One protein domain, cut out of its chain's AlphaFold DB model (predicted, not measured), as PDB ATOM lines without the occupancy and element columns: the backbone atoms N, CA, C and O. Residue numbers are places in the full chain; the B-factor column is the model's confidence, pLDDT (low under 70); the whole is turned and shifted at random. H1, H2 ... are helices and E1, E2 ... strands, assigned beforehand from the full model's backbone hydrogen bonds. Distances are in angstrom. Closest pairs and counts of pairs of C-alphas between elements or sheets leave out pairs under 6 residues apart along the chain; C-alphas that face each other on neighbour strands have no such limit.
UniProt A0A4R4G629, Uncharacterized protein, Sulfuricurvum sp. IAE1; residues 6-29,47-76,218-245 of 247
ATOM      1  N   SER A   6     -54.750 -39.991 -14.824       89.75
ATOM      2  CA  SER A   6     -55.223 -39.046 -15.833       89.75
ATOM      3  C   SER A   6     -54.484 -37.713 -15.692       89.75
ATOM      4  O   SER A   6     -53.850 -37.432 -14.678       89.75
ATOM      5  N   PHE A   7     -54.512 -36.890 -16.738       91.81
ATOM      6  CA  PHE A   7     -53.997 -35.525 -16.664       91.81
ATOM      7  C   PHE A   7     -55.152 -34.578 -16.380       91.81
ATOM      8  O   PHE A   7     -56.161 -34.619 -17.084       91.81
ATOM      9  N   GLN A   8     -54.992 -33.702 -15.390       90.62
ATOM     10  CA  GLN A   8     -55.994 -32.679 -15.091       90.62
ATOM     11  C   GLN A   8     -56.033 -31.604 -16.186       90.62
ATOM     12  O   GLN A   8     -57.101 -31.109 -16.548       90.62
ATOM     13  N   PHE A   9     -54.872 -31.281 -16.764       93.62
ATOM     14  CA  PHE A   9     -54.730 -30.247 -17.790       93.62
ATOM     15  C   PHE A   9     -54.023 -30.784 -19.047       93.62
ATOM     16  O   PHE A   9     -52.953 -30.297 -19.421       93.62
ATOM     17  N   PRO A  10     -54.611 -31.760 -19.767       92.94
ATOM     18  CA  PRO A  10     -53.947 -32.426 -20.891       92.94
ATOM     19  C   PRO A  10     -53.622 -31.466 -22.044       92.94
ATOM     20  O   PRO A  10     -52.632 -31.638 -22.749       92.94
ATOM     21  N   LYS A  11     -54.422 -30.403 -22.205       93.19
ATOM     22  CA  LYS A  11     -54.225 -29.370 -23.233       93.19
ATOM     23  C   LYS A  11     -52.909 -28.601 -23.066       93.19
ATOM     24  O   LYS A  11     -52.407 -28.062 -24.046       93.19
ATOM     25  N   LEU A  12     -52.310 -28.573 -21.873       93.38
ATOM     26  CA  LEU A  12     -51.013 -27.917 -21.665       93.38
ATOM     27  C   LEU A  12     -49.865 -28.650 -22.371       93.38
ATOM     28  O   LEU A  12     -48.842 -28.035 -22.657       93.38
ATOM     29  N   GLY A  13     -50.060 -29.912 -22.773       91.25
ATOM     30  CA  GLY A  13     -49.118 -30.626 -23.636       91.25
ATOM     31  C   GLY A  13     -48.854 -29.918 -24.970       91.25
ATOM     32  O   GLY A  13     -47.767 -30.061 -25.528       91.25
ATOM     33  N   PHE A  14     -49.781 -29.074 -25.448       93.06
ATOM     34  CA  PHE A  14     -49.575 -28.294 -26.674       93.06
ATOM     35  C   PHE A  14     -48.397 -27.312 -26.593       93.06
ATOM     36  O   PHE A  14     -47.835 -26.946 -27.626       93.06
ATOM     37  N   ILE A  15     -47.964 -26.940 -25.385       92.69
ATOM     38  CA  ILE A  15     -46.783 -26.096 -25.167       92.69
ATOM     39  C   ILE A  15     -45.519 -26.746 -25.758       92.69
ATOM     40  O   ILE A  15     -44.645 -26.037 -26.255       92.69
ATOM     41  N   LEU A  16     -45.437 -28.083 -25.800       90.75
ATOM     42  CA  LEU A  16     -44.308 -28.790 -26.414       90.75
ATOM     43  C   LEU A  16     -44.166 -28.459 -27.907       90.75
ATOM     44  O   LEU A  16     -43.051 -28.267 -28.390       90.75
ATOM     45  N   PHE A  17     -45.282 -28.337 -28.635       90.25
ATOM     46  CA  PHE A  17     -45.253 -27.966 -30.052       90.25
ATOM     47  C   PHE A  17     -44.748 -26.540 -30.256       90.25
ATOM     48  O   PHE A  17     -44.022 -26.289 -31.212       90.25
ATOM     49  N   PHE A  18     -45.067 -25.620 -29.340       88.19
ATOM     50  CA  PHE A  18     -44.524 -24.263 -29.381       88.19
ATOM     51  C   PHE A  18     -43.002 -24.256 -29.175       88.19
ATOM     52  O   PHE A  18     -42.289 -23.583 -29.916       88.19
ATOM     53  N   PHE A  19     -42.488 -25.055 -28.230       88.19
ATOM     54  CA  PHE A  19     -41.041 -25.220 -28.045       88.19
ATOM     55  C   PHE A  19     -40.357 -25.807 -29.283       88.19
ATOM     56  O   PHE A  19     -39.314 -25.303 -29.688       88.19
ATOM     57  N   LEU A  20     -40.947 -26.828 -29.912       89.31
ATOM     58  CA  LEU A  20     -40.424 -27.421 -31.149       89.31
ATOM     59  C   LEU A  20     -40.430 -26.422 -32.316       89.31
ATOM     60  O   LEU A  20     -39.445 -26.317 -33.042       89.31
ATOM     61  N   ALA A  21     -41.517 -25.663 -32.469       89.50
ATOM     62  CA  ALA A  21     -41.633 -24.641 -33.501       89.50
ATOM     63  C   ALA A  21     -40.619 -23.511 -33.295       89.50
ATOM     64  O   ALA A  21     -39.960 -23.114 -34.252       89.50
ATOM     65  N   CYS A  22     -40.437 -23.022 -32.062       86.31
ATOM     66  CA  CYS A  22     -39.408 -22.018 -31.804       86.31
ATOM     67  C   CYS A  22     -38.003 -22.596 -31.981       86.31
ATOM     68  O   CYS A  22     -37.179 -21.938 -32.586       86.31
ATOM     69  N   GLU A  23     -37.706 -23.829 -31.577       86.06
ATOM     70  CA  GLU A  23     -36.385 -24.417 -31.851       86.06
ATOM     71  C   GLU A  23     -36.073 -24.470 -33.363       86.06
ATOM     72  O   GLU A  23     -34.933 -24.248 -33.763       86.06
ATOM     73  N   ALA A  24     -37.080 -24.719 -34.209       85.12
ATOM     74  CA  ALA A  24     -36.921 -24.753 -35.662       85.12
ATOM     75  C   ALA A  24     -36.867 -23.356 -36.318       85.12
ATOM     76  O   ALA A  24     -36.172 -23.176 -37.316       85.12
ATOM     77  N   LEU A  25     -37.611 -22.378 -35.788       86.94
ATOM     78  CA  LEU A  25     -37.811 -21.054 -36.401       86.94
ATOM     79  C   LEU A  25     -37.015 -19.924 -35.733       86.94
ATOM     80  O   LEU A  25     -36.840 -18.869 -36.337       86.94
ATOM     81  N   CYS A  26     -36.560 -20.107 -34.493       77.00
ATOM     82  CA  CYS A  26     -35.830 -19.120 -33.705       77.00
ATOM     83  C   CYS A  26     -34.317 -19.368 -33.868       77.00
ATOM     84  O   CYS A  26     -33.748 -20.177 -33.129       77.00
ATOM     85  N   PRO A  27     -33.616 -18.680 -34.794       61.94
ATOM     86  CA  PRO A  27     -32.165 -18.760 -34.849       61.94
ATOM     87  C   PRO A  27     -31.588 -18.241 -33.531       61.94
ATOM     88  O   PRO A  27     -31.903 -17.136 -33.080       61.94
ATOM     89  N   LEU A  28     -30.726 -19.042 -32.904       63.00
ATOM     90  CA  LEU A  28     -30.015 -18.633 -31.702       63.00
ATOM     91  C   LEU A  28     -29.154 -17.412 -32.053       63.00
ATOM     92  O   LEU A  28     -28.148 -17.534 -32.752       63.00
ATOM     93  N   ARG A  29     -29.543 -16.220 -31.584       57.12
ATOM     94  CA  ARG A  29     -28.774 -14.985 -31.789       57.12
ATOM     95  C   ARG A  29     -27.552 -14.997 -30.872       57.12
ATOM     96  O   ARG A  29     -27.485 -14.274 -29.885       57.12
ATOM     97  N   LYS A  47     -18.904 -29.769 -31.755       63.81
ATOM     98  CA  LYS A  47     -19.956 -30.791 -31.729       63.81
ATOM     99  C   LYS A  47     -20.675 -30.753 -30.374       63.81
ATOM    100  O   LYS A  47     -20.063 -30.823 -29.299       63.81
ATOM    101  N   PHE A  48     -21.998 -30.602 -30.409       68.25
ATOM    102  CA  PHE A  48     -22.827 -30.711 -29.213       68.25
ATOM    103  C   PHE A  48     -22.868 -32.180 -28.776       68.25
ATOM    104  O   PHE A  48     -23.232 -33.037 -29.581       68.25
ATOM    105  N   PRO A  49     -22.476 -32.507 -27.532       84.38
ATOM    106  CA  PRO A  49     -22.523 -33.877 -27.069       84.38
ATOM    107  C   PRO A  49     -23.979 -34.316 -26.940       84.38
ATOM    108  O   PRO A  49     -24.832 -33.572 -26.449       84.38
ATOM    109  N   LEU A  50     -24.241 -35.554 -27.346       86.00
ATOM    110  CA  LEU A  50     -25.575 -36.150 -27.365       86.00
ATOM    111  C   LEU A  50     -26.264 -36.103 -25.988       86.00
ATOM    112  O   LEU A  50     -27.468 -35.882 -25.911       86.00
ATOM    113  N   TRP A  51     -25.503 -36.203 -24.893       87.00
ATOM    114  CA  TRP A  51     -26.058 -36.122 -23.537       87.00
ATOM    115  C   TRP A  51     -26.647 -34.741 -23.198       87.00
ATOM    116  O   TRP A  51     -27.677 -34.676 -22.535       87.00
ATOM    117  N   LEU A  52     -26.046 -33.639 -23.676       87.31
ATOM    118  CA  LEU A  52     -26.578 -32.285 -23.457       87.31
ATOM    119  C   LEU A  52     -27.886 -32.077 -24.219       87.31
ATOM    120  O   LEU A  52     -28.780 -31.384 -23.737       87.31
ATOM    121  N   TRP A  53     -28.000 -32.691 -25.395       88.31
ATOM    122  CA  TRP A  53     -29.237 -32.694 -26.164       88.31
ATOM    123  C   TRP A  53     -30.335 -33.481 -25.436       88.31
ATOM    124  O   TRP A  53     -31.426 -32.952 -25.243       88.31
ATOM    125  N   ILE A  54     -30.027 -34.683 -24.927       92.75
ATOM    126  CA  ILE A  54     -30.967 -35.467 -24.107       92.75
ATOM    127  C   ILE A  54     -31.387 -34.684 -22.859       92.75
ATOM    128  O   ILE A  54     -32.577 -34.597 -22.580       92.75
ATOM    129  N   ALA A  55     -30.443 -34.085 -22.128       92.31
ATOM    130  CA  ALA A  55     -30.733 -33.332 -20.907       92.31
ATOM    131  C   ALA A  55     -31.648 -32.125 -21.173       92.31
ATOM    132  O   ALA A  55     -32.595 -31.899 -20.419       92.31
ATOM    133  N   LYS A  56     -31.420 -31.397 -22.278       91.44
ATOM    134  CA  LYS A  56     -32.289 -30.297 -22.719       91.44
ATOM    135  C   LYS A  56     -33.726 -30.774 -22.928       91.44
ATOM    136  O   LYS A  56     -34.656 -30.176 -22.395       91.44
ATOM    137  N   TRP A  57     -33.911 -31.842 -23.700       93.81
ATOM    138  CA  TRP A  57     -35.251 -32.336 -24.013       93.81
ATOM    139  C   TRP A  57     -35.927 -32.985 -22.813       93.81
ATOM    140  O   TRP A  57     -37.104 -32.729 -22.593       93.81
ATOM    141  N   ALA A  58     -35.191 -33.748 -22.002       94.75
ATOM    142  CA  ALA A  58     -35.698 -34.342 -20.769       94.75
ATOM    143  C   ALA A  58     -36.224 -33.271 -19.805       94.75
ATOM    144  O   ALA A  58     -37.321 -33.400 -19.275       94.75
ATOM    145  N   MET A  59     -35.481 -32.179 -19.620       94.38
ATOM    146  CA  MET A  59     -35.919 -31.048 -18.801       94.38
ATOM    147  C   MET A  59     -37.257 -30.475 -19.293       94.38
ATOM    148  O   MET A  59     -38.190 -30.338 -18.502       94.38
ATOM    149  N   ILE A  60     -37.362 -30.169 -20.591       93.94
ATOM    150  CA  ILE A  60     -38.564 -29.566 -21.185       93.94
ATOM    151  C   ILE A  60     -39.762 -30.519 -21.077       93.94
ATOM    152  O   ILE A  60     -40.839 -30.104 -20.649       93.94
ATOM    153  N   THR A  61     -39.595 -31.797 -21.424       94.62
ATOM    154  CA  THR A  61     -40.698 -32.770 -21.408       94.62
ATOM    155  C   THR A  61     -41.191 -33.042 -19.993       94.62
ATOM    156  O   THR A  61     -42.398 -33.010 -19.763       94.62
ATOM    157  N   PHE A  62     -40.294 -33.241 -19.026       95.94
ATOM    158  CA  PHE A  62     -40.678 -33.475 -17.636       95.94
ATOM    159  C   PHE A  62     -41.347 -32.255 -16.994       95.94
ATOM    160  O   PHE A  62     -42.323 -32.419 -16.263       95.94
ATOM    161  N   LEU A  63     -40.905 -31.035 -17.319       95.06
ATOM    162  CA  LEU A  63     -41.575 -29.813 -16.868       95.06
ATOM    163  C   LEU A  63     -43.009 -29.720 -17.419       95.06
ATOM    164  O   LEU A  63     -43.936 -29.387 -16.684       95.06
ATOM    165  N   ILE A  64     -43.207 -30.054 -18.697       95.25
ATOM    166  CA  ILE A  64     -44.534 -30.036 -19.329       95.25
ATOM    167  C   ILE A  64     -45.437 -31.119 -18.736       95.25
ATOM    168  O   ILE A  64     -46.595 -30.842 -18.439       95.25
ATOM    169  N   ILE A  65     -44.917 -32.326 -18.494       94.62
ATOM    170  CA  ILE A  65     -45.671 -33.397 -17.826       94.62
ATOM    171  C   ILE A  65     -46.076 -32.963 -16.411       94.62
ATOM    172  O   ILE A  65     -47.217 -33.189 -16.017       94.62
ATOM    173  N   ALA A  66     -45.185 -32.305 -15.661       95.50
ATOM    174  CA  ALA A  66     -45.521 -31.751 -14.350       95.50
ATOM    175  C   ALA A  66     -46.641 -30.705 -14.444       95.50
ATOM    176  O   ALA A  66     -47.581 -30.740 -13.654       95.50
ATOM    177  N   LEU A  67     -46.578 -29.829 -15.448       95.00
ATOM    178  CA  LEU A  67     -47.578 -28.793 -15.688       95.00
ATOM    179  C   LEU A  67     -48.944 -29.366 -16.102       95.00
ATOM    180  O   LEU A  67     -49.978 -28.864 -15.671       95.00
ATOM    181  N   MET A  68     -48.965 -30.445 -16.889       94.69
ATOM    182  CA  MET A  68     -50.192 -31.181 -17.222       94.69
ATOM    183  C   MET A  68     -50.865 -31.800 -15.985       94.69
ATOM    184  O   MET A  68     -52.031 -32.191 -16.076       94.69
ATOM    185  N   SER A  69     -50.158 -31.839 -14.847       93.00
ATOM    186  CA  SER A  69     -50.615 -32.299 -13.536       93.00
ATOM    187  C   SER A  69     -51.185 -33.721 -13.593       93.00
ATOM    188  O   SER A  69     -52.398 -33.901 -13.751       93.00
ATOM    189  N   PRO A  70     -50.329 -34.760 -13.520       94.12
ATOM    190  CA  PRO A  70     -50.801 -36.132 -13.426       94.12
ATOM    191  C   PRO A  70     -51.514 -36.318 -12.086       94.12
ATOM    192  O   PRO A  70     -50.941 -36.070 -11.021       94.12
ATOM    193  N   VAL A  71     -52.763 -36.760 -12.152       92.50
ATOM    194  CA  VAL A  71     -53.623 -36.987 -10.999       92.50
ATOM    195  C   VAL A  71     -54.159 -38.410 -11.009       92.50
ATOM    196  O   VAL A  71     -54.341 -39.027 -12.060       92.50
ATOM    197  N   ARG A  72     -54.425 -38.933  -9.816       89.88
ATOM    198  CA  ARG A  72     -55.211 -40.152  -9.638       89.88
ATOM    199  C   ARG A  72     -56.521 -39.782  -8.970       89.88
ATOM    200  O   ARG A  72     -56.517 -39.230  -7.871       89.88
ATOM    201  N   GLU A  73     -57.623 -40.071  -9.648       85.44
ATOM    202  CA  GLU A  73     -58.957 -39.856  -9.097       85.44
ATOM    203  C   GLU A  73     -59.261 -40.950  -8.068       85.44
ATOM    204  O   GLU A  73     -59.075 -42.144  -8.324       85.44
ATOM    205  N   LYS A  74     -59.697 -40.528  -6.883       80.94
ATOM    206  CA  LYS A  74     -60.218 -41.394  -5.832       80.94
ATOM    207  C   LYS A  74     -61.647 -40.983  -5.541       80.94
ATOM    208  O   LYS A  74     -61.910 -39.855  -5.125       80.94
ATOM    209  N   GLU A  75     -62.560 -41.917  -5.741       76.56
ATOM    210  CA  GLU A  75     -63.931 -41.771  -5.280       76.56
ATOM    211  C   GLU A  75     -63.971 -42.177  -3.807       76.56
ATOM    212  O   GLU A  75     -63.713 -43.327  -3.453       76.56
ATOM    213  N   VAL A  76     -64.245 -41.210  -2.935       70.50
ATOM    214  CA  VAL A  76     -64.572 -41.477  -1.540       70.50
ATOM    215  C   VAL A  76     -66.076 -41.335  -1.440       70.50
ATOM    216  O   VAL A  76     -66.624 -40.235  -1.506       70.50
ATOM    217  N   TYR A 218     -61.731 -36.949  -4.839       79.69
ATOM    218  CA  TYR A 218     -60.441 -36.390  -4.453       79.69
ATOM    219  C   TYR A 218     -59.392 -36.727  -5.513       79.69
ATOM    220  O   TYR A 218     -59.433 -37.790  -6.133       79.69
ATOM    221  N   TYR A 219     -58.441 -35.816  -5.708       85.31
ATOM    222  CA  TYR A 219     -57.323 -36.002  -6.628       85.31
ATOM    223  C   TYR A 219     -56.022 -36.111  -5.839       85.31
ATOM    224  O   TYR A 219     -55.631 -35.167  -5.151       85.31
ATOM    225  N   ASP A 220     -55.333 -37.240  -5.979       88.62
ATOM    226  CA  ASP A 220     -53.945 -37.356  -5.543       88.62
ATOM    227  C   ASP A 220     -53.046 -36.792  -6.643       88.62
ATOM    228  O   ASP A 220     -53.066 -37.268  -7.781       88.62
ATOM    229  N   TYR A 221     -52.260 -35.770  -6.307       91.25
ATOM    230  CA  TYR A 221     -51.401 -35.063  -7.251       91.25
ATOM    231  C   TYR A 221     -50.006 -35.683  -7.311       91.25
ATOM    232  O   TYR A 221     -49.296 -35.750  -6.308       91.25
ATOM    233  N   TYR A 222     -49.574 -36.060  -8.512       93.31
ATOM    234  CA  TYR A 222     -48.274 -36.688  -8.759       93.31
ATOM    235  C   TYR A 222     -47.312 -35.781  -9.539       93.31
ATOM    236  O   TYR A 222     -46.290 -36.260 -10.023       93.31
ATOM    237  N   TYR A 223     -47.586 -34.476  -9.666       93.75
ATOM    238  CA  TYR A 223     -46.728 -33.547 -10.422       93.75
ATOM    239  C   TYR A 223     -45.314 -33.398  -9.837       93.75
ATOM    240  O   TYR A 223     -44.392 -33.024 -10.558       93.75
ATOM    241  N   VAL A 224     -45.120 -33.717  -8.551       95.50
ATOM    242  CA  VAL A 224     -43.822 -33.608  -7.864       95.50
ATOM    243  C   VAL A 224     -42.762 -34.505  -8.514       95.50
ATOM    244  O   VAL A 224     -41.618 -34.086  -8.664       95.50
ATOM    245  N   TYR A 225     -43.135 -35.709  -8.960       94.75
ATOM    246  CA  TYR A 225     -42.205 -36.663  -9.573       94.75
ATOM    247  C   TYR A 225     -41.614 -36.168 -10.907       94.75
ATOM    248  O   TYR A 225     -40.389 -36.060 -11.005       94.75
ATOM    249  N   PRO A 226     -42.421 -35.823 -11.933       95.38
ATOM    250  CA  PRO A 226     -41.888 -35.249 -13.162       95.38
ATOM    251  C   PRO A 226     -41.229 -33.887 -12.910       95.38
ATOM    252  O   PRO A 226     -40.197 -33.611 -13.511       95.38
ATOM    253  N   LEU A 227     -41.724 -33.064 -11.978       96.44
ATOM    254  CA  LEU A 227     -41.083 -31.786 -11.651       96.44
ATOM    255  C   LEU A 227     -39.647 -31.982 -11.146       96.44
ATOM    256  O   LEU A 227     -38.731 -31.301 -11.605       96.44
ATOM    257  N   PHE A 228     -39.442 -32.940 -10.241       97.38
ATOM    258  CA  PHE A 228     -38.123 -33.269  -9.710       97.38
ATOM    259  C   PHE A 228     -37.168 -33.765 -10.806       97.38
ATOM    260  O   PHE A 228     -36.029 -33.302 -10.888       97.38
ATOM    261  N   LEU A 229     -37.637 -34.650 -11.693       96.25
ATOM    262  CA  LEU A 229     -36.841 -35.129 -12.829       96.25
ATOM    263  C   LEU A 229     -36.487 -33.997 -13.804       96.25
ATOM    264  O   LEU A 229     -35.350 -33.922 -14.270       96.25
ATOM    265  N   GLY A 230     -37.427 -33.085 -14.068       96.19
ATOM    266  CA  GLY A 230     -37.191 -31.900 -14.891       96.19
ATOM    267  C   GLY A 230     -36.149 -30.964 -14.277       96.19
ATOM    268  O   GLY A 230     -35.245 -30.502 -14.975       96.19
ATOM    269  N   PHE A 231     -36.213 -30.744 -12.964       96.44
ATOM    270  CA  PHE A 231     -35.228 -29.951 -12.227       96.44
ATOM    271  C   PHE A 231     -33.833 -30.595 -12.237       96.44
ATOM    272  O   PHE A 231     -32.833 -29.911 -12.454       96.44
ATOM    273  N   LEU A 232     -33.735 -31.914 -12.077       96.50
ATOM    274  CA  LEU A 232     -32.453 -32.616 -12.149       96.50
ATOM    275  C   LEU A 232     -31.849 -32.538 -13.560       96.50
ATOM    276  O   LEU A 232     -30.664 -32.238 -13.714       96.50
ATOM    277  N   ALA A 233     -32.669 -32.729 -14.596       95.44
ATOM    278  CA  ALA A 233     -32.252 -32.560 -15.986       95.44
ATOM    279  C   ALA A 233     -31.803 -31.117 -16.287       95.44
ATOM    280  O   ALA A 233     -30.820 -30.923 -17.004       95.44
ATOM    281  N   MET A 234     -32.453 -30.110 -15.686       94.88
ATOM    282  CA  MET A 234     -32.016 -28.712 -15.756       94.88
ATOM    283  C   MET A 234     -30.607 -28.527 -15.204       94.88
ATOM    284  O   MET A 234     -29.762 -27.940 -15.879       94.88
ATOM    285  N   LEU A 235     -30.353 -29.001 -13.982       94.31
ATOM    286  CA  LEU A 235     -29.051 -28.852 -13.335       94.31
ATOM    287  C   LEU A 235     -27.947 -29.523 -14.155       94.31
ATOM    288  O   LEU A 235     -26.901 -28.921 -14.390       94.31
ATOM    289  N   LEU A 236     -28.213 -30.734 -14.650       92.31
ATOM    290  CA  LEU A 236     -27.315 -31.464 -15.540       92.31
ATOM    291  C   LEU A 236     -27.023 -30.672 -16.823       92.31
ATOM    292  O   LEU A 236     -25.862 -30.494 -17.191       92.31
ATOM    293  N   TYR A 237     -28.055 -30.136 -17.477       90.81
ATOM    294  CA  TYR A 237     -27.898 -29.322 -18.681       90.81
ATOM    295  C   TYR A 237     -27.061 -28.055 -18.429       90.81
ATOM    296  O   TYR A 237     -26.147 -27.753 -19.201       90.81
ATOM    297  N   LEU A 238     -27.331 -27.332 -17.336       88.38
ATOM    298  CA  LEU A 238     -26.590 -26.126 -16.960       88.38
ATOM    299  C   LEU A 238     -25.128 -26.435 -16.635       88.38
ATOM    300  O   LEU A 238     -24.240 -25.740 -17.128       88.38
ATOM    301  N   TYR A 239     -24.872 -27.494 -15.866       88.81
ATOM    302  CA  TYR A 239     -23.522 -27.931 -15.524       88.81
ATOM    303  C   TYR A 239     -22.690 -28.223 -16.777       88.81
ATOM    304  O   TYR A 239     -21.603 -27.668 -16.953       88.81
ATOM    305  N   GLY A 240     -23.224 -29.029 -17.698       84.62
ATOM    306  CA  GLY A 240     -22.510 -29.380 -18.922       84.62
ATOM    307  C   GLY A 240     -22.335 -28.209 -19.892       84.62
ATOM    308  O   GLY A 240     -21.331 -28.144 -20.601       84.62
ATOM    309  N   ARG A 241     -23.272 -27.251 -19.912       80.06
ATOM    310  CA  ARG A 241     -23.113 -26.009 -20.683       80.06
ATOM    311  C   ARG A 241     -22.031 -25.109 -20.085       80.06
ATOM    312  O   ARG A 241     -21.267 -24.524 -20.845       80.06
ATOM    313  N   ASN A 242     -21.951 -25.014 -18.758       80.38
ATOM    314  CA  ASN A 242     -20.998 -24.146 -18.067       80.38
ATOM    315  C   ASN A 242     -19.550 -24.657 -18.175       80.38
ATOM    316  O   ASN A 242     -18.631 -23.865 -18.347       80.38
ATOM    317  N   GLN A 243     -19.335 -25.979 -18.179       73.06
ATOM    318  CA  GLN A 243     -18.002 -26.556 -18.420       73.06
ATOM    319  C   GLN A 243     -17.408 -26.163 -19.783       73.06
ATOM    320  O   GLN A 243     -16.202 -25.966 -19.891       73.06
ATOM    321  N   LYS A 244     -18.244 -25.997 -20.815       59.28
ATOM    322  CA  LYS A 244     -17.807 -25.549 -22.148       59.28
ATOM    323  C   LYS A 244     -17.489 -24.045 -22.234       59.28
ATOM    324  O   LYS A 244     -17.062 -23.598 -23.288       59.28
ATOM    325  N   GLY A 245     -17.706 -23.272 -21.166       51.84
ATOM    326  CA  GLY A 245     -17.322 -21.858 -21.074       51.84
ATOM    327  C   GLY A 245     -15.901 -21.611 -20.545       51.84
ATOM    328  O   GLY A 245     -15.513 -20.454 -20.425       51.84
TER     329      GLY A 245
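This is residues 6 to 29, 47 to 76 and 218 to 245 of the 247 residues of an uncharacterized protein of Sulfuricurvum sp. IAE1 (UniProt A0A4R4G629). A two-stranded antiparallel ribbon, E1 - E2, extends one end of two long side-by-side helices, H2 and H3. H1 packs on H2 near that end, and residues 20 to 29 stick out. The 82 printed residues, mostly helix, run H1 H2 E1 E2 H3: a loose rod, 54 by 26 by 17 A, radius of gyration of the C-alphas 15.5 A.

E1, residues 70 to 76, and E2, residues 218 to 221, are antiparallel; N 72 and O 220, 3.0 A apart, are within hydrogen-bond range. H2, residues 50 to 67, touches H3, residues 224 to 243, opposite ways at a shallow tilt of 30 degrees; the closest C-alphas, Met 59 and Gly 230, are 4.2 A apart. H1, residues 10 to 25, touches H2 with residues 12 to 16 alone; the closest C-alphas, Gly 13 and Ile 64, are 6.3 A apart. H1 and H3 are apart. Every O i to N i+4 pair is within hydrogen-bond range in H2 and H3, 7 of 12 in H1.

From first to last C-alpha E1 measures 19.0 A, E2 9.6 A, H2 26.0 A, H3 28.8 A and H1 25.1 A. H1 begins at C-alpha 10 (-53.947, -32.426, -20.891); H3 ends at C-alpha 243 (-18.002, -26.556, -18.420).

The farthest C-alphas, Lys 47 and Val 76, are 54.9 A apart. The printed part has two cuts: the residues between 29 and 47 are not printed, with C-alphas 29 and 47 18.1 A apart across the cut, and neither are those between 76 and 218, with C-alphas 76 and 218 7.2 A apart. Links H2 to E1 and E2 to H3 are tight. pLDDT is under 70 at residues 27 to 29, 47 to 48 and 244 to 245.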